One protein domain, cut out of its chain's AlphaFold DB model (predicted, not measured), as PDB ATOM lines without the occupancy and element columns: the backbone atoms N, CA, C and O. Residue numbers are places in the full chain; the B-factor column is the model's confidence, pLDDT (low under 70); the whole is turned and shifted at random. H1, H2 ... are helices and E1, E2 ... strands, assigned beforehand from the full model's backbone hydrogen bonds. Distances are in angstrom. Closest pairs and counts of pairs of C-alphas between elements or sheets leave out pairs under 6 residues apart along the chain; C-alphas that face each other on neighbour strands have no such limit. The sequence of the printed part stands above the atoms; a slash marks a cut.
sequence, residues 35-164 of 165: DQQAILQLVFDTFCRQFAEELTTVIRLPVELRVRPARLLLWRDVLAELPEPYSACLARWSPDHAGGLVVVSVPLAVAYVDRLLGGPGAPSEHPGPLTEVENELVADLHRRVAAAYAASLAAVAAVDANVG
ATOM      1  N   ASP A  35     -15.438  11.845 -10.202       88.56
ATOM      2  CA  ASP A  35     -16.630  12.353  -9.513       88.56
ATOM      3  C   ASP A  35     -17.723  11.278  -9.395       88.56
ATOM      4  O   ASP A  35     -18.242  11.028  -8.308       88.56
ATOM      5  N   GLN A  36     -18.016  10.577 -10.492       87.56
ATOM      6  CA  GLN A  36     -18.971   9.467 -10.519       87.56
ATOM      7  C   GLN A  36     -18.519   8.306  -9.625       87.56
ATOM      8  O   GLN A  36     -19.332   7.717  -8.914       87.56
ATOM      9  N   GLN A  37     -17.219   7.997  -9.623       90.31
ATOM     10  CA  GLN A  37     -16.647   6.967  -8.761       90.31
ATOM     11  C   GLN A  37     -16.793   7.323  -7.284       90.31
ATOM     12  O   GLN A  37     -17.177   6.464  -6.495       90.31
ATOM     13  N   ALA A  38     -16.531   8.578  -6.912       88.88
ATOM     14  CA  ALA A  38     -16.682   9.040  -5.538       88.88
ATOM     15  C   ALA A  38     -18.140   8.959  -5.054       88.88
ATOM     16  O   ALA A  38     -18.387   8.519  -3.933       88.88
ATOM     17  N   ILE A  39     -19.106   9.324  -5.905       89.81
ATOM     18  CA  ILE A  39     -20.533   9.230  -5.568       89.81
ATOM     19  C   ILE A  39     -20.960   7.768  -5.390       89.81
ATOM     20  O   ILE A  39     -21.574   7.437  -4.379       89.81
ATOM     21  N   LEU A  40     -20.610   6.880  -6.328       90.44
ATOM     22  CA  LEU A  40     -20.940   5.455  -6.199       90.44
ATOM     23  C   LEU A  40     -20.296   4.838  -4.958       90.44
ATOM     24  O   LEU A  40     -20.945   4.077  -4.248       90.44
ATOM     25  N   GLN A  41     -19.044   5.193  -4.674       92.19
ATOM     26  CA  GLN A  41     -18.334   4.730  -3.489       92.19
ATOM     27  C   GLN A  41     -19.084   5.114  -2.204       92.19
ATOM     28  O   GLN A  41     -19.335   4.247  -1.373       92.19
ATOM     29  N   LEU A  42     -19.529   6.370  -2.082       90.69
ATOM     30  CA  LEU A  42     -20.323   6.841  -0.943       90.69
ATOM     31  C   LEU A  42     -21.643   6.067  -0.774       90.69
ATOM     32  O   LEU A  42     -22.017   5.711   0.350       90.69
ATOM     33  N   VAL A  43     -22.348   5.812  -1.881       92.31
ATOM     34  CA  VAL A  43     -23.596   5.031  -1.884       92.31
ATOM     35  C   VAL A  43     -23.324   3.605  -1.405       92.31
ATOM     36  O   VAL A  43     -23.971   3.143  -0.467       92.31
ATOM     37  N   PHE A  44     -22.327   2.926  -1.979       93.19
ATOM     38  CA  PHE A  44     -21.992   1.551  -1.605       93.19
ATOM     39  C   PHE A  44     -21.453   1.427  -0.176       93.19
ATOM     40  O   PHE A  44     -21.783   0.459   0.501       93.19
ATOM     41  N   ASP A  45     -20.685   2.398   0.320       93.50
ATOM     42  CA  ASP A  45     -20.237   2.421   1.718       93.50
ATOM     43  C   ASP A  45     -21.428   2.533   2.681       93.50
ATOM     44  O   ASP A  45     -21.473   1.877   3.727       93.50
ATOM     45  N   THR A  46     -22.426   3.338   2.317       92.81
ATOM     46  CA  THR A  46     -23.666   3.472   3.088       92.81
ATOM     47  C   THR A  46     -24.489   2.187   3.041       92.81
ATOM     48  O   THR A  46     -24.902   1.703   4.096       92.81
ATOM     49  N   PHE A  47     -24.643   1.593   1.855       94.56
ATOM     50  CA  PHE A  47     -25.279   0.290   1.665       94.56
ATOM     51  C   PHE A  47     -24.613  -0.797   2.513       94.56
ATOM     52  O   PHE A  47     -25.295  -1.473   3.275       94.56
ATOM     53  N   CYS A  48     -23.287  -0.950   2.427       95.31
ATOM     54  CA  CYS A  48     -22.560  -1.990   3.150       95.31
ATOM     55  C   CYS A  48     -22.758  -1.872   4.660       95.31
ATOM     56  O   CYS A  48     -22.967  -2.888   5.316       95.31
ATOM     57  N   ARG A  49     -22.733  -0.651   5.209       92.56
ATOM     58  CA  ARG A  49     -22.983  -0.418   6.637       92.56
ATOM     59  C   ARG A  49     -24.400  -0.834   7.039       92.56
ATOM     60  O   ARG A  49     -24.555  -1.648   7.942       92.56
ATOM     61  N   GLN A  50     -25.417  -0.320   6.347       93.62
ATOM     62  CA  GLN A  50     -26.823  -0.596   6.667       93.62
ATOM     63  C   GLN A  50     -27.166  -2.079   6.494       93.62
ATOM     64  O   GLN A  50     -27.788  -2.693   7.359       93.62
ATOM     65  N   PHE A  51     -26.715  -2.678   5.394       95.75
ATOM     66  CA  PHE A  51     -26.998  -4.072   5.092       95.75
ATOM     67  C   PHE A  51     -26.234  -5.035   6.011       95.75
ATOM     68  O   PHE A  51     -26.774  -6.072   6.378       95.75
ATOM     69  N   ALA A  52     -25.014  -4.699   6.450       95.75
ATOM     70  CA  ALA A  52     -24.290  -5.500   7.442       95.75
ATOM     71  C   ALA A  52     -25.018  -5.543   8.796       95.75
ATOM     72  O   ALA A  52     -25.092  -6.604   9.419       95.75
ATOM     73  N   GLU A  53     -25.575  -4.414   9.241       94.94
ATOM     74  CA  GLU A  53     -26.378  -4.323  10.469       94.94
ATOM     75  C   GLU A  53     -27.667  -5.153  10.360       94.94
ATOM     76  O   GLU A  53     -27.991  -5.940  11.259       94.94
ATOM     77  N   GLU A  54     -28.371  -5.041   9.230       95.12
ATOM     78  CA  GLU A  54     -29.560  -5.850   8.955       95.12
ATOM     79  C   GLU A  54     -29.213  -7.344   8.937       95.12
ATOM     80  O   GLU A  54     -29.824  -8.139   9.655       95.12
ATOM     81  N   LEU A  55     -28.193  -7.731   8.169       94.00
ATOM     82  CA  LEU A  55     -27.806  -9.126   8.008       94.00
ATOM     83  C   LEU A  55     -27.364  -9.727   9.343       94.00
ATOM     84  O   LEU A  55     -27.785 -10.833   9.669       94.00
ATOM     85  N   THR A  56     -26.613  -8.977  10.155       94.81
ATOM     86  CA  THR A  56     -26.228  -9.375  11.521       94.81
ATOM     87  C   THR A  56     -27.450  -9.694  12.381       94.81
ATOM     88  O   THR A  56     -27.443 -10.670  13.133       94.81
ATOM     89  N   THR A  57     -28.523  -8.912  12.245       94.12
ATOM     90  CA  THR A  57     -29.785  -9.142  12.961       94.12
ATOM     91  C   THR A  57     -30.491 -10.406  12.467       94.12
ATOM     92  O   THR A  57     -31.001 -11.183  13.277       94.12
ATOM     93  N   VAL A  58     -30.486 -10.640  11.151       92.62
ATOM     94  CA  VAL A  58     -31.123 -11.803  10.514       92.62
ATOM     95  C   VAL A  58     -30.407 -13.107  10.877       92.62
ATOM     96  O   VAL A  58     -31.046 -14.037  11.365       92.62
ATOM     97  N   ILE A  59     -29.085 -13.179  10.688       92.56
ATOM     98  CA  ILE A  59     -28.311 -14.424  10.860       92.56
ATOM     99  C   ILE A  59     -27.700 -14.589  12.260       92.56
ATOM    100  O   ILE A  59     -27.073 -15.613  12.541       92.56
ATOM    101  N   ARG A  60     -27.851 -13.583  13.136       91.38
ATOM    102  CA  ARG A  60     -27.335 -13.548  14.520       91.38
ATOM    103  C   ARG A  60     -25.828 -13.806  14.629       91.38
ATOM    104  O   ARG A  60     -25.356 -14.436  15.575       91.38
ATOM    105  N   LEU A  61     -25.067 -13.303  13.660       90.25
ATOM    106  CA  LEU A  61     -23.607 -13.358  13.615       90.25
ATOM    107  C   LEU A  61     -23.072 -11.981  13.234       90.25
ATOM    108  O   LEU A  61     -23.669 -11.362  12.360       90.25
ATOM    109  N   PRO A  62     -21.955 -11.511  13.814       91.50
ATOM    110  CA  PRO A  62     -21.289 -10.317  13.311       91.50
ATOM    111  C   PRO A  62     -20.923 -10.478  11.829       91.50
ATOM    112  O   PRO A  62     -20.170 -11.386  11.467       91.50
ATOM    113  N   VAL A  63     -21.447  -9.588  10.985       93.00
ATOM    114  CA  VAL A  63     -21.138  -9.518   9.553       93.00
ATOM    115  C   VAL A  63     -20.326  -8.262   9.266       93.00
ATOM    116  O   VAL A  63     -20.688  -7.167   9.685       93.00
ATOM    117  N   GLU A  64     -19.251  -8.416   8.496       93.50
ATOM    118  CA  GLU A  64     -18.492  -7.301   7.935       93.50
ATOM    119  C   GLU A  64     -18.642  -7.303   6.410       93.50
ATOM    120  O   GLU A  64     -18.370  -8.309   5.753       93.50
ATOM    121  N   LEU A  65     -19.047  -6.168   5.840       94.75
ATOM    122  CA  LEU A  65     -19.125  -5.966   4.396       94.75
ATOM    123  C   LEU A  65     -18.141  -4.885   3.968       94.75
ATOM    124  O   LEU A  65     -18.039  -3.833   4.596       94.75
ATOM    125  N   ARG A  66     -17.428  -5.142   2.869       93.19
ATOM    126  CA  ARG A  66     -16.488  -4.194   2.267       93.19
ATOM    127  C   ARG A  66     -16.812  -4.014   0.797       93.19
ATOM    128  O   ARG A  66     -16.896  -4.991   0.053       93.19
ATOM    129  N   VAL A  67     -16.917  -2.765   0.375       92.56
ATOM    130  CA  VAL A  67     -17.078  -2.413  -1.032       92.56
ATOM    131  C   VAL A  67     -15.743  -2.513  -1.774       92.56
ATOM    132  O   VAL A  67     -14.668  -2.210  -1.248       92.56
ATOM    133  N   ARG A  68     -15.814  -2.954  -3.030       91.56
ATOM    134  CA  ARG A  68     -14.719  -2.863  -3.999       91.56
ATOM    135  C   ARG A  68     -14.991  -1.691  -4.948       91.56
ATOM    136  O   ARG A  68     -16.158  -1.428  -5.222       91.56
ATOM    137  N   PRO A  69     -13.952  -1.021  -5.479       85.12
ATOM    138  CA  PRO A  69     -14.144   0.098  -6.395       85.12
ATOM    139  C   PRO A  69     -15.086  -0.258  -7.550       85.12
ATOM    140  O   PRO A  69     -14.915  -1.295  -8.198       85.12
ATOM    141  N   ALA A  70     -16.062   0.614  -7.806       89.06
ATOM    142  CA  ALA A  70     -16.986   0.453  -8.921       89.06
ATOM    143  C   ALA A  70     -16.224   0.489 -10.256       89.06
ATOM    144  O   ALA A  70     -15.327   1.311 -10.456       89.06
ATOM    145  N   ARG A  71     -16.592  -0.403 -11.177       87.69
ATOM    146  CA  ARG A  71     -16.008  -0.501 -12.520       87.69
ATOM    147  C   ARG A  71     -17.106  -0.398 -13.567       87.69
ATOM    148  O   ARG A  71     -18.222  -0.859 -13.343       87.69
ATOM    149  N   LEU A  72     -16.767   0.179 -14.714       87.62
ATOM    150  CA  LEU A  72     -17.625   0.185 -15.891       87.62
ATOM    151  C   LEU A  72     -17.144  -0.925 -16.834       87.62
ATOM    152  O   LEU A  72     -15.992  -0.918 -17.261       87.62
ATOM    153  N   LEU A  73     -18.013  -1.889 -17.129       86.25
ATOM    154  CA  LEU A  73     -17.693  -3.057 -17.952       86.25
ATOM    155  C   LEU A  73     -18.701  -3.192 -19.090       86.25
ATOM    156  O   LEU A  73     -19.863  -2.797 -18.958       86.25
ATOM    157  N   LEU A  74     -18.272  -3.778 -20.208       84.88
ATOM    158  CA  LEU A  74     -19.206  -4.193 -21.246       84.88
ATOM    159  C   LEU A  74     -19.964  -5.428 -20.765       84.88
ATOM    160  O   LEU A  74     -19.395  -6.309 -20.128       84.88
ATOM    161  N   TRP A  75     -21.230  -5.550 -21.159       84.62
ATOM    162  CA  TRP A  75     -22.055  -6.699 -20.776       84.62
ATOM    163  C   TRP A  75     -21.424  -8.057 -21.131       84.62
ATOM    164  O   TRP A  75     -21.514  -9.007 -20.362       84.62
ATOM    165  N   ARG A  76     -20.725  -8.132 -22.273       82.75
ATOM    166  CA  ARG A  76     -20.008  -9.345 -22.703       82.75
ATOM    167  C   ARG A  76     -18.906  -9.774 -21.725       82.75
ATOM    168  O   ARG A  76     -18.626 -10.961 -21.634       82.75
ATOM    169  N   ASP A  77     -18.312  -8.814 -21.019       85.44
ATOM    170  CA  ASP A  77     -17.229  -9.049 -20.065       85.44
ATOM    171  C   ASP A  77     -17.796  -9.360 -18.672       85.44
ATOM    172  O   ASP A  77     -17.216 -10.152 -17.940       85.44
ATOM    173  N   VAL A  78     -18.973  -8.810 -18.329       87.62
ATOM    174  CA  VAL A  78     -19.664  -9.087 -17.054       87.62
ATOM    175  C   VAL A  78     -19.915 -10.582 -16.875       87.62
ATOM    176  O   VAL A  78     -19.610 -11.119 -15.816       87.62
ATOM    177  N   LEU A  79     -20.419 -11.266 -17.909       86.88
ATOM    178  CA  LEU A  79     -20.711 -12.704 -17.846       86.88
ATOM    179  C   LEU A  79     -19.463 -13.554 -17.566       86.88
ATOM    180  O   LEU A  79     -19.578 -14.608 -16.952       86.88
ATOM    181  N   ALA A  80     -18.285 -13.095 -17.997       87.06
ATOM    182  CA  ALA A  80     -17.022 -13.787 -17.759       87.06
ATOM    183  C   ALA A  80     -16.464 -13.557 -16.342       87.06
ATOM    184  O   ALA A  80     -15.608 -14.320 -15.901       87.06
ATOM    185  N   GLU A  81     -16.926 -12.521 -15.631       88.69
ATOM    186  CA  GLU A  81     -16.522 -12.226 -14.249       88.69
ATOM    187  C   GLU A  81     -17.466 -12.827 -13.190       88.69
ATOM    188  O   GLU A  81     -17.162 -12.757 -11.995       88.69
ATOM    189  N   LEU A  82     -18.608 -13.401 -13.590       91.25
ATOM    190  CA  LEU A  82     -19.554 -13.980 -12.637       91.25
ATOM    191  C   LEU A  82     -18.949 -15.212 -11.939       91.25
ATOM    192  O   LEU A  82     -18.293 -16.030 -12.588       91.25
ATOM    193  N   PRO A  83     -19.158 -15.369 -10.619       89.19
ATOM    194  CA  PRO A  83     -18.702 -16.554  -9.907       89.19
ATOM    195  C   PRO A  83     -19.491 -17.775 -10.381       89.19
ATOM    196  O   PRO A  83     -20.704 -17.702 -10.458       89.19
ATOM    197  N   GLU A  84     -18.841 -18.908 -10.627       86.50
ATOM    198  CA  GLU A  84     -19.527 -20.145 -11.016       86.50
ATOM    199  C   GLU A  84     -19.411 -21.183  -9.881       86.50
ATOM    200  O   GLU A  84     -18.283 -21.503  -9.490       86.50
ATOM    201  N   PRO A  85     -20.518 -21.727  -9.334       90.38
ATOM    202  CA  PRO A  85     -21.922 -21.399  -9.620       90.38
ATOM    203  C   PRO A  85     -22.443 -20.169  -8.840       90.38
ATOM    204  O   PRO A  85     -21.957 -19.846  -7.746       90.38
ATOM    205  N   TYR A  86     -23.493 -19.519  -9.363       92.25
ATOM    206  CA  TYR A  86     -24.156 -18.359  -8.745       92.25
ATOM    207  C   TYR A  86     -25.689 -18.450  -8.709       92.25
ATOM    208  O   TYR A  86     -26.315 -19.136  -9.509       92.25
ATOM    209  N   SER A  87     -26.288 -17.692  -7.789       93.38
ATOM    210  CA  SER A  87     -27.698 -17.303  -7.799       93.38
ATOM    211  C   SER A  87     -27.794 -15.822  -8.156       93.38
ATOM    212  O   SER A  87     -27.065 -14.994  -7.601       93.38
ATOM    213  N   ALA A  88     -28.677 -15.478  -9.089       93.81
ATOM    214  CA  ALA A  88     -28.847 -14.113  -9.566       93.81
ATOM    215  C   ALA A  88     -30.309 -13.679  -9.526       93.81
ATOM    216  O   ALA A  88     -31.209 -14.487  -9.743       93.81
ATOM    217  N   CYS A  89     -30.523 -12.386  -9.309       93.06
ATOM    218  CA  CYS A  89     -31.835 -11.764  -9.350       93.06
ATOM    219  C   CYS A  89     -31.760 -10.406 -10.057       93.06
ATOM    220  O   CYS A  89     -30.781  -9.665  -9.917       93.06
ATOM    221  N   LEU A  90     -32.800 -10.074 -10.825       92.25
ATOM    222  CA  LEU A  90     -32.945  -8.767 -11.452       92.25
ATOM    223  C   LEU A  90     -33.752  -7.840 -10.533       92.25
ATOM    224  O   LEU A  90     -34.982  -7.905 -10.468       92.25
ATOM    225  N   ALA A  91     -33.054  -6.937  -9.854       88.75
ATOM    226  CA  ALA A  91     -33.671  -5.859  -9.100       88.75
ATOM    227  C   ALA A  91     -34.117  -4.744 -10.054       88.75
ATOM    228  O   ALA A  91     -33.422  -4.432 -11.024       88.75
ATOM    229  N   ARG A  92     -35.273  -4.133  -9.800       84.88
ATOM    230  CA  ARG A  92     -35.796  -3.004 -10.575       84.88
ATOM    231  C   ARG A  92     -36.173  -1.875  -9.632       84.88
ATOM    232  O   ARG A  92     -36.866  -2.093  -8.646       84.88
ATOM    233  N   TRP A  93     -35.777  -0.658  -9.961       80.88
ATOM    234  CA  TRP A  93     -36.108   0.515  -9.164       80.88
ATOM    235  C   TRP A  93     -36.946   1.519  -9.967       80.88
ATOM    236  O   TRP A  93     -36.738   1.719 -11.166       80.88
ATOM    237  N   SER A  94     -37.934   2.117  -9.302       68.69
ATOM    238  CA  SER A  94     -38.859   3.128  -9.836       68.69
ATOM    239  C   SER A  94     -38.413   4.523  -9.377       68.69
ATOM    240  O   SER A  94     -37.898   4.619  -8.259       68.69
ATOM    241  N   PRO A  95     -38.596   5.606 -10.168       57.66
ATOM    242  CA  PRO A  95     -39.326   5.725 -11.449       57.66
ATOM    243  C   PRO A  95     -38.510   5.432 -12.727       57.66
ATOM    244  O   PRO A  95     -39.077   5.301 -13.816       57.66
ATOM    245  N   ASP A  96     -37.194   5.266 -12.621       58.06
ATOM    246  CA  ASP A  96     -36.289   5.393 -13.774       58.06
ATOM    247  C   ASP A  96     -36.118   4.126 -14.633       58.06
ATOM    248  O   ASP A  96     -35.246   4.079 -15.497       58.06
ATOM    249  N   HIS A  97     -36.919   3.074 -14.414       57.84
ATOM    250  CA  HIS A  97     -36.747   1.754 -15.056       57.84
ATOM    251  C   HIS A  97     -35.330   1.174 -14.881       57.84
ATOM    252  O   HIS A  97     -34.937   0.239 -15.587       57.84
ATOM    253  N   ALA A  98     -34.560   1.716 -13.934       68.50
ATOM    254  CA  ALA A  98     -33.205   1.299 -13.660       68.50
ATOM    255  C   ALA A  98     -33.259  -0.116 -13.084       68.50
ATOM    256  O   ALA A  98     -33.858  -0.359 -12.037       68.50
ATOM    257  N   GLY A  99     -32.687  -1.066 -13.817       78.31
ATOM    258  CA  GLY A  99     -32.525  -2.443 -13.375       78.31
ATOM    259  C   GLY A  99     -31.088  -2.697 -12.939       78.31
ATOM    260  O   GLY A  99     -30.156  -2.135 -13.513       78.31
ATOM    261  N   GLY A 100     -30.906  -3.560 -11.948       88.19
ATOM    262  CA  GLY A 100     -29.603  -4.034 -11.499       88.19
ATOM    263  C   GLY A 100     -29.590  -5.549 -11.400       88.19
ATOM    264  O   GLY A 100     -30.576  -6.163 -11.000       88.19
ATOM    265  N   LEU A 101     -28.464  -6.155 -11.766       92.06
ATOM    266  CA  LEU A 101     -28.230  -7.574 -11.538       92.06
ATOM    267  C   LEU A 101     -27.573  -7.745 -10.166       92.06
ATOM    268  O   LEU A 101     -26.463  -7.261  -9.947       92.06
ATOM    269  N   VAL A 102     -28.251  -8.444  -9.260       93.25
ATOM    270  CA  VAL A 102     -27.687  -8.869  -7.977       93.25
ATOM    271  C   VAL A 102     -27.210 -10.303  -8.139       93.25
ATOM    272  O   VAL A 102     -27.986 -11.166  -8.538       93.25
ATOM    273  N   VAL A 103     -25.934 -10.553  -7.849       94.19
ATOM    274  CA  VAL A 103     -25.322 -11.880  -7.974       94.19
ATOM    275  C   VAL A 103     -24.724 -12.293  -6.643       94.19
ATOM    276  O   VAL A 103     -23.946 -11.554  -6.041       94.19
ATOM    277  N   VAL A 104     -25.072 -13.497  -6.210       93.38
ATOM    278  CA  VAL A 104     -24.573 -14.130  -4.996       93.38
ATOM    279  C   VAL A 104     -23.943 -15.462  -5.384       93.38
ATOM    280  O   VAL A 104     -24.547 -16.251  -6.105       93.38
ATOM    281  N   SER A 105     -22.723 -15.732  -4.922       93.25
ATOM    282  CA  SER A 105     -22.098 -17.037  -5.151       93.25
ATOM    283  C   SER A 105     -22.852 -18.125  -4.380       93.25
ATOM    284  O   SER A 105     -23.275 -17.906  -3.241       93.25
ATOM    285  N   VAL A 106     -23.012 -19.317  -4.962       92.88
ATOM    286  CA  VAL A 106     -23.725 -20.410  -4.276       92.88
ATOM    287  C   VAL A 106     -23.075 -20.805  -2.939       92.88
ATOM    288  O   VAL A 106     -23.828 -21.007  -1.990       92.88
ATOM    289  N   PRO A 107     -21.733 -20.838  -2.769       92.12
ATOM    290  CA  PRO A 107     -21.139 -21.073  -1.450       92.12
ATOM    291  C   PRO A 107     -21.631 -20.099  -0.368       92.12
ATOM    292  O   PRO A 107     -21.867 -20.508   0.769       92.12
ATOM    293  N   LEU A 108     -21.813 -18.817  -0.714       91.62
ATOM    294  CA  LEU A 108     -22.344 -17.814   0.213       91.62
ATOM    295  C   LEU A 108     -23.840 -18.019   0.454       91.62
ATOM    296  O   LEU A 108     -24.293 -17.915   1.590       91.62
ATOM    297  N   ALA A 109     -24.595 -18.337  -0.600       93.38
ATOM    298  CA  ALA A 109     -26.020 -18.626  -0.511       93.38
ATOM    299  C   ALA A 109     -26.302 -19.821   0.417       93.38
ATOM    300  O   ALA A 109     -27.138 -19.716   1.309       93.38
ATOM    301  N   VAL A 110     -25.553 -20.918   0.276       92.62
ATOM    302  CA  VAL A 110     -25.664 -22.104   1.143       92.62
ATOM    303  C   VAL A 110     -25.291 -21.766   2.584       92.62
ATOM    304  O   VAL A 110     -26.024 -22.130   3.497       92.62
ATOM    305  N   ALA A 111     -24.207 -21.015   2.811       92.00
ATOM    306  CA  ALA A 111     -23.832 -20.586   4.160       92.00
ATOM    307  C   ALA A 111     -24.909 -19.694   4.810       92.00
ATOM    308  O   ALA A 111     -25.171 -19.808   6.009       92.00
ATOM    309  N   TYR A 112     -25.552 -18.827   4.024       93.12
ATOM    310  CA  TYR A 112     -26.675 -18.008   4.473       93.12
ATOM    311  C   TYR A 112     -27.889 -18.869   4.843       93.12
ATOM    312  O   TYR A 112     -28.428 -18.714   5.940       93.12
ATOM    313  N   VAL A 113     -28.283 -19.811   3.979       93.25
ATOM    314  CA  VAL A 113     -29.398 -20.729   4.256       93.25
ATOM    315  C   VAL A 113     -29.121 -21.584   5.489       93.25
ATOM    316  O   VAL A 113     -29.983 -21.684   6.359       93.25
ATOM    317  N   ASP A 114     -27.914 -22.134   5.619       91.81
ATOM    318  CA  ASP A 114     -27.518 -22.927   6.783       91.81
ATOM    319  C   ASP A 114     -27.703 -22.125   8.083       91.81
ATOM    320  O   ASP A 114     -28.286 -22.625   9.043       91.81
ATOM    321  N   ARG A 115     -27.347 -20.831   8.100       92.12
ATOM    322  CA  ARG A 115     -27.618 -19.958   9.257       92.12
ATOM    323  C   ARG A 115     -29.091 -19.710   9.520       92.12
ATOM    324  O   ARG A 115     -29.486 -19.702  10.685       92.12
ATOM    325  N   LEU A 116     -29.900 -19.514   8.484       92.12
ATOM    326  CA  LEU A 116     -31.344 -19.345   8.658       92.12
ATOM    327  C   LEU A 116     -32.002 -20.590   9.265       92.12
ATOM    328  O   LEU A 116     -32.957 -20.468  10.029       92.12
ATOM    329  N   LEU A 117     -31.468 -21.774   8.963       91.31
ATOM    330  CA  LEU A 117     -31.949 -23.056   9.478       91.31
ATOM    331  C   LEU A 117     -31.314 -23.457  10.825       91.31
ATOM    332  O   LEU A 117     -31.605 -24.532  11.346       91.31
ATOM    333  N   GLY A 118     -30.488 -22.590  11.420       90.19
ATOM    334  CA  GLY A 118     -29.862 -22.805  12.731       90.19
ATOM    335  C   GLY A 118     -28.536 -23.574  12.705       90.19
ATOM    336  O   GLY A 118     -28.042 -23.971  13.761       90.19
ATOM    337  N   GLY A 119     -27.955 -23.785  11.527       90.56
ATOM    338  CA  GLY A 119     -26.645 -24.394  11.337       90.56
ATOM    339  C   GLY A 119     -25.462 -23.450  11.615       90.56
ATOM    340  O   GLY A 119     -25.635 -22.275  11.953       90.56
ATOM    341  N   PRO A 120     -24.221 -23.957  11.503       87.62
ATOM    342  CA  PRO A 120     -22.991 -23.210  11.777       87.62
ATOM    343  C   PRO A 120     -22.590 -22.207  10.682       87.62
ATOM    344  O   PRO A 120     -21.650 -21.433  10.882       87.62
ATOM    345  N   GLY A 121     -23.289 -22.144   9.548       83.31
ATOM    346  CA  GLY A 121     -22.993 -21.302   8.380       83.31
ATOM    347  C   GLY A 121     -21.676 -21.657   7.711       83.31
ATOM    348  O   GLY A 121     -20.939 -20.763   7.299       83.31
ATOM    349  N   ALA A 122     -21.338 -22.943   7.690       79.88
ATOM    350  CA  ALA A 122     -20.109 -23.397   7.061       79.88
ATOM    351  C   ALA A 122     -20.303 -23.402   5.534       79.88
ATOM    352  O   ALA A 122     -21.242 -24.037   5.052       79.88
ATOM    353  N   PRO A 123     -19.445 -22.717   4.756       69.38
ATOM    354  CA  PRO A 123     -19.502 -22.816   3.307       69.38
ATOM    355  C   PRO A 123     -19.241 -24.270   2.903       69.38
ATOM    356  O   PRO A 123     -18.253 -24.872   3.322       69.38
ATOM    357  N   SER A 124     -20.129 -24.845   2.094       69.31
ATOM    358  CA  SER A 124     -19.911 -26.175   1.531       69.31
ATOM    359  C   SER A 124     -18.756 -26.119   0.531       69.31
ATOM    360  O   SER A 124     -18.771 -25.275  -0.365       69.31
ATOM    361  N   GLU A 125     -17.792 -27.037   0.632       66.19
ATOM    362  CA  GLU A 125     -16.645 -27.091  -0.291       66.19
ATOM    363  C   GLU A 125     -17.065 -27.376  -1.745       66.19
ATOM    364  O   GLU A 125     -16.388 -26.954  -2.677       66.19
ATOM    365  N   HIS A 126     -18.204 -28.049  -1.937       63.06
ATOM    366  CA  HIS A 126     -18.777 -28.365  -3.247       63.06
ATOM    367  C   HIS A 126     -20.289 -28.107  -3.237       63.06
ATOM    368  O   HIS A 126     -21.072 -29.054  -3.121       63.06
ATOM    369  N   PRO A 127     -20.729 -26.842  -3.315       67.94
ATOM    370  CA  PRO A 127     -22.147 -26.550  -3.411       67.94
ATOM    371  C   PRO A 127     -22.668 -27.081  -4.750       67.94
ATOM    372  O   PRO A 127     -22.200 -26.672  -5.813       67.94
ATOM    373  N   GLY A 128     -23.633 -27.998  -4.702       80.31
ATOM    374  CA  GLY A 128     -24.458 -28.310  -5.867       80.31
ATOM    375  C   GLY A 128     -25.375 -27.131  -6.230       80.31
ATOM    376  O   GLY A 128     -25.337 -26.088  -5.574       80.31
ATOM    377  N   PRO A 129     -26.220 -27.267  -7.265       85.38
ATOM    378  CA  PRO A 129     -27.279 -26.292  -7.508       85.38
ATOM    379  C   PRO A 129     -28.211 -26.198  -6.290       85.38
ATOM    380  O   PRO A 129     -28.500 -27.211  -5.652       85.38
ATOM    381  N   LEU A 130     -28.693 -24.986  -5.997       88.88
ATOM    382  CA  LEU A 130     -29.646 -24.746  -4.911       88.88
ATOM    383  C   LEU A 130     -30.950 -25.515  -5.163       88.88
ATOM    384  O   LEU A 130     -31.500 -25.492  -6.268       88.88
ATOM    385  N   THR A 131     -31.464 -26.161  -4.123       92.69
ATOM    386  CA  THR A 131     -32.795 -26.776  -4.087       92.69
ATOM    387  C   THR A 131     -33.900 -25.716  -4.146       92.69
ATOM    388  O   THR A 131     -33.661 -24.525  -3.959       92.69
ATOM    389  N   GLU A 132     -35.143 -26.125  -4.401       93.31
ATOM    390  CA  GLU A 132     -36.291 -25.205  -4.463       93.31
ATOM    391  C   GLU A 132     -36.478 -24.407  -3.161       93.31
ATOM    392  O   GLU A 132     -36.644 -23.190  -3.192       93.31
ATOM    393  N   VAL A 133     -36.355 -25.073  -2.007       92.94
ATOM    394  CA  VAL A 133     -36.475 -24.427  -0.691       92.94
ATOM    395  C   VAL A 133     -35.326 -23.449  -0.446       92.94
ATOM    396  O   VAL A 133     -35.548 -22.343   0.044       92.94
ATOM    397  N   GLU A 134     -34.097 -23.822  -0.811       93.56
ATOM    398  CA  GLU A 134     -32.943 -22.927  -0.704       93.56
ATOM    399  C   GLU A 134     -33.097 -21.702  -1.610       93.56
ATOM    400  O   GLU A 134     -32.787 -20.593  -1.182       93.56
ATOM    401  N   ASN A 135     -33.621 -21.870  -2.828       93.81
ATOM    402  CA  ASN A 135     -33.875 -20.751  -3.733       93.81
ATOM    403  C   ASN A 135     -34.878 -19.752  -3.147       93.81
ATOM    404  O   ASN A 135     -34.643 -18.553  -3.259       93.81
ATOM    405  N   GLU A 136     -35.942 -20.202  -2.476       94.06
ATOM    406  CA  GLU A 136     -36.904 -19.288  -1.840       94.06
ATOM    407  C   GLU A 136     -36.271 -18.502  -0.678       94.06
ATOM    408  O   GLU A 136     -36.475 -17.294  -0.534       94.06
ATOM    409  N   LEU A 137     -35.431 -19.158   0.129       94.25
ATOM    410  CA  LEU A 137     -34.691 -18.490   1.206       94.25
ATOM    411  C   LEU A 137     -33.665 -17.487   0.658       94.25
ATOM    412  O   LEU A 137     -33.490 -16.399   1.207       94.25
ATOM    413  N   VAL A 138     -33.004 -17.821  -0.450       95.19
ATOM    414  CA  VAL A 138     -32.053 -16.935  -1.136       95.19
ATOM    415  C   VAL A 138     -32.775 -15.803  -1.873       95.19
ATOM    416  O   VAL A 138     -32.250 -14.694  -1.951       95.19
ATOM    417  N   ALA A 139     -34.005 -16.010  -2.342       94.75
ATOM    418  CA  ALA A 139     -34.836 -14.938  -2.884       94.75
ATOM    419  C   ALA A 139     -35.120 -13.862  -1.822       94.75
ATOM    420  O   ALA A 139     -35.131 -12.673  -2.143       94.75
ATOM    421  N   ASP A 140     -35.265 -14.246  -0.548       93.88
ATOM    422  CA  ASP A 140     -35.351 -13.281   0.554       93.88
ATOM    423  C   ASP A 140     -34.078 -12.447   0.698       93.88
ATOM    424  O   ASP A 140     -34.152 -11.225   0.836       93.88
ATOM    425  N   LEU A 141     -32.906 -13.079   0.582       94.75
ATOM    426  CA  LEU A 141     -31.628 -12.369   0.578       94.75
ATOM    427  C   LEU A 141     -31.557 -11.351  -0.569       94.75
ATOM    428  O   LEU A 141     -31.199 -10.197  -0.339       94.75
ATOM    429  N   HIS A 142     -31.946 -11.746  -1.786       95.19
ATOM    430  CA  HIS A 142     -31.980 -10.847  -2.947       95.19
ATOM    431  C   HIS A 142     -32.910  -9.650  -2.723       95.19
ATOM    432  O   HIS A 142     -32.533  -8.514  -3.019       95.19
ATOM    433  N   ARG A 143     -34.095  -9.876  -2.138       93.44
ATOM    434  CA  ARG A 143     -35.036  -8.804  -1.773       93.44
ATOM    435  C   ARG A 143     -34.432  -7.813  -0.789       93.44
ATOM    436  O   ARG A 143     -34.539  -6.607  -1.006       93.44
ATOM    437  N   ARG A 144     -33.756  -8.304   0.251       93.31
ATOM    438  CA  ARG A 144     -33.090  -7.450   1.247       93.31
ATOM    439  C   ARG A 144     -31.966  -6.632   0.636       93.31
ATOM    440  O   ARG A 144     -31.910  -5.427   0.854       93.31
ATOM    441  N   VAL A 145     -31.122  -7.252  -0.193       93.88
ATOM    442  CA  VAL A 145     -30.050  -6.547  -0.913       93.88
ATOM    443  C   VAL A 145     -30.627  -5.427  -1.780       93.88
ATOM    444  O   VAL A 145     -30.158  -4.291  -1.711       93.88
ATOM    445  N   ALA A 146     -31.664  -5.716  -2.569       91.44
ATOM    446  CA  ALA A 146     -32.286  -4.727  -3.445       91.44
ATOM    447  C   ALA A 146     -32.932  -3.566  -2.669       91.44
ATOM    448  O   ALA A 146     -32.814  -2.411  -3.091       91.44
ATOM    449  N   ALA A 147     -33.583  -3.859  -1.540       90.25
ATOM    450  CA  ALA A 147     -34.204  -2.862  -0.672       90.25
ATOM    451  C   ALA A 147     -33.162  -1.985   0.038       90.25
ATOM    452  O   ALA A 147     -33.266  -0.759   0.009       90.25
ATOM    453  N   ALA A 148     -32.122  -2.592   0.614       92.06
ATOM    454  CA  ALA A 148     -31.038  -1.866   1.268       92.06
ATOM    455  C   ALA A 148     -30.275  -0.980   0.272       92.06
ATOM    456  O   ALA A 148     -29.948   0.168   0.577       92.06
ATOM    457  N   TYR A 149     -30.040  -1.466  -0.950       91.12
ATOM    458  CA  TYR A 149     -29.406  -0.656  -1.986       91.12
ATOM    459  C   TYR A 149     -30.293   0.523  -2.408       91.12
ATOM    460  O   TYR A 149     -29.802   1.648  -2.484       91.12
ATOM    461  N   ALA A 150     -31.600   0.315  -2.586       88.94
ATOM    462  CA  ALA A 150     -32.534   1.406  -2.877       88.94
ATOM    463  C   ALA A 150     -32.557   2.469  -1.774       88.94
ATOM    464  O   ALA A 150     -32.503   3.659  -2.067       88.94
ATOM    465  N   ALA A 151     -32.568   2.051  -0.507       88.56
ATOM    466  CA  ALA A 151     -32.514   2.967   0.628       88.56
ATOM    467  C   ALA A 151     -31.205   3.776   0.653       88.56
ATOM    468  O   ALA A 151     -31.216   4.968   0.959       88.56
ATOM    469  N   SER A 152     -30.079   3.158   0.283       89.69
ATOM    470  CA  SER A 152     -28.800   3.867   0.146       89.69
ATOM    471  C   SER A 152     -28.789   4.844  -1.037       89.69
ATOM    472  O   SER A 152     -28.212   5.926  -0.936       89.69
ATOM    473  N   LEU A 153     -29.474   4.502  -2.136       86.25
ATOM    474  CA  LEU A 153     -29.656   5.382  -3.289       86.25
ATOM    475  C   LEU A 153     -30.557   6.568  -2.958       86.25
ATOM    476  O   LEU A 153     -30.244   7.669  -3.397       86.25
ATOM    477  N   ALA A 154     -31.595   6.373  -2.135       82.06
ATOM    478  CA  ALA A 154     -32.519   7.415  -1.678       82.06
ATOM    479  C   ALA A 154     -31.805   8.638  -1.071       82.06
ATOM    480  O   ALA A 154     -32.300   9.761  -1.162       82.06
ATOM    481  N   ALA A 155     -30.618   8.438  -0.486       74.00
ATOM    482  CA  ALA A 155     -29.790   9.511   0.061       74.00
ATOM    483  C   ALA A 155     -29.189  10.446  -1.009       74.00
ATOM    484  O   ALA A 155     -28.786  11.563  -0.688       74.00
ATOM    485  N   VAL A 156     -29.111   9.997  -2.267       77.12
ATOM    486  CA  VAL A 156     -28.496  10.717  -3.396       77.12
ATOM    487  C   VAL A 156     -29.501  10.980  -4.532       77.12
ATOM    488  O   VAL A 156     -29.367  11.979  -5.238       77.12
ATOM    489  N   ALA A 157     -30.522  10.135  -4.699       68.56
ATOM    490  CA  ALA A 157     -31.582  10.242  -5.705       68.56
ATOM    491  C   ALA A 157     -32.890   9.617  -5.183       68.56
ATOM    492  O   ALA A 157     -32.838   8.596  -4.518       68.56
ATOM    493  N   ALA A 158     -34.068  10.173  -5.486       58.94
ATOM    494  CA  ALA A 158     -35.347   9.608  -5.028       58.94
ATOM    495  C   ALA A 158     -35.668   8.280  -5.750       58.94
ATOM    496  O   ALA A 158     -35.994   8.301  -6.935       58.94
ATOM    497  N   VAL A 159     -35.555   7.138  -5.054       62.75
ATOM    498  CA  VAL A 159     -35.654   5.790  -5.648       62.75
ATOM    499  C   VAL A 159     -36.481   4.840  -4.765       62.75
ATOM    500  O   VAL A 159     -36.183   4.698  -3.582       62.75
ATOM    501  N   ASP A 160     -37.449   4.130  -5.363       61.00
ATOM    502  CA  ASP A 160     -38.232   3.043  -4.738       61.00
ATOM    503  C   ASP A 160     -37.838   1.663  -5.318       61.00
ATOM    504  O   ASP A 160     -37.590   1.546  -6.520       61.00
ATOM    505  N   ALA A 161     -37.796   0.594  -4.505       60.53
ATOM    506  CA  ALA A 161     -37.342  -0.751  -4.918       60.53
ATOM    507  C   ALA A 161     -38.471  -1.745  -5.221       60.53
ATOM    508  O   ALA A 161     -39.411  -1.876  -4.441       60.53
ATOM    509  N   ASN A 162     -38.315  -2.534  -6.289       64.69
ATOM    510  CA  ASN A 162     -39.104  -3.733  -6.567       64.69
ATOM    511  C   ASN A 162     -38.201  -4.880  -7.060       64.69
ATOM    512  O   ASN A 162     -37.264  -4.674  -7.830       64.69
ATOM    513  N   VAL A 163     -38.481  -6.112  -6.650       63.81
ATOM    514  CA  VAL A 163     -37.701  -7.285  -7.070       63.81
ATOM    515  C   VAL A 163     -38.566  -8.165  -7.955       63.81
ATOM    516  O   VAL A 163     -39.669  -8.542  -7.566       63.81
ATOM    517  N   GLY A 164     -38.091  -8.432  -9.173       58.19
ATOM    518  CA  GLY A 164     -38.754  -9.364 -10.080       58.19
ATOM    519  C   GLY A 164     -38.412 -10.818  -9.736       58.19
ATOM    520  O   GLY A 164     -37.341 -11.049  -9.168       58.19
TER     521      GLY A 164
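Overview. This is residues 35 to 164 of the 165 residues of an uncharacterized protein of Acidiferrimicrobium australe (UniProt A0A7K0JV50). A small three-stranded sheet has the long helix H4 packed on one face, and the longer helix H1 crosses H4 on its side away from the sheet; the other face of the sheet has no named helix over it. H3 sits at one end, bridging the last residues of H1 and the first part of H4, while residues 74 to 80, mostly H2, stick out from the body after a long link that folds back beside H1. The printed part has 130 residues, with four named helices and three named strands in the order H1 H2 E1 E2 H3 H4 E3; the sheet's order is E2 E1 E3, all antiparallel, and the class is mixed, helices and strands. It is compact, with a radius of gyration of the C-alphas of 15.2 A and spans of 42 by 35 by 26 A.

Along the chain. H1, residues 35 to 59, starts at C-alpha 35 at (-16.630, 12.353, -9.513) and is 35.6 A long. H2 follows at residues 75 to 81, 10.2 A. Strand E1, residues 86 to 94, is 26.1 A long, and E2, residues 98 to 105, is 23.1 A. H3, residues 106 to 116, measures 15.0 A. H4, residues 132 to 154, is 33.0 A long and begins at C-alpha 132 at (-36.291, -25.205, -4.463). E3, residues 160 to 163, is 10.6 A long and ends at C-alpha 163 at (-37.701, -7.285, -7.070).

Arrangement. E1 and E2 form a hairpin, with N 89 and O 102 2.9 A apart, within hydrogen-bond range. E3 is antiparallel to E1, the inner strand, with N 162 and O 92 at 2.8 A. E2, H3 H4 and E3 make a split strand-helix-strand unit, two strands running the same way with E1 between them; its crossover is right-handed. H4 is on the sheet, in two layers, helix and sheet; its closest C-alphas to E1 are those of Ala 146 and Ala 91, 5.9 A. H1 is not on the sheet. With residues 43 to 51 alone it touches H4 at a steep tilt of 45 degrees, opposite ways, the C-alphas of Phe 47 and Ser 152 being closest at 5.2 A. H3 touches H4 about perpendicular, at 85 degrees, closest at the C-alphas of Ala 109 and Val 138, 6.3 A; it only grazes the sheet, with residues 106 to 109. H1 touches H3 with residues 58 to 59 alone, closest at the C-alphas of Ile 59 and Arg 115, 5.8 A. H2 touches no helix. In H1, H3 and H4 every O i to N i+4 pair is within hydrogen-bond range; in H2 1 of 3 is, beside 3 of 4 O i to N i+3 pairs.

Size, cuts and confidence. The C-alphas farthest apart, of Asp 35 and Gly 118, are 43.7 A apart. The printed part has no cut. The links H1 to H2 and H3 to H4 are long, 15 residues each. Mean pLDDT of the printed part is 86.8; residues 94 to 98, 123 to 127 and 157 to 164 are under 70.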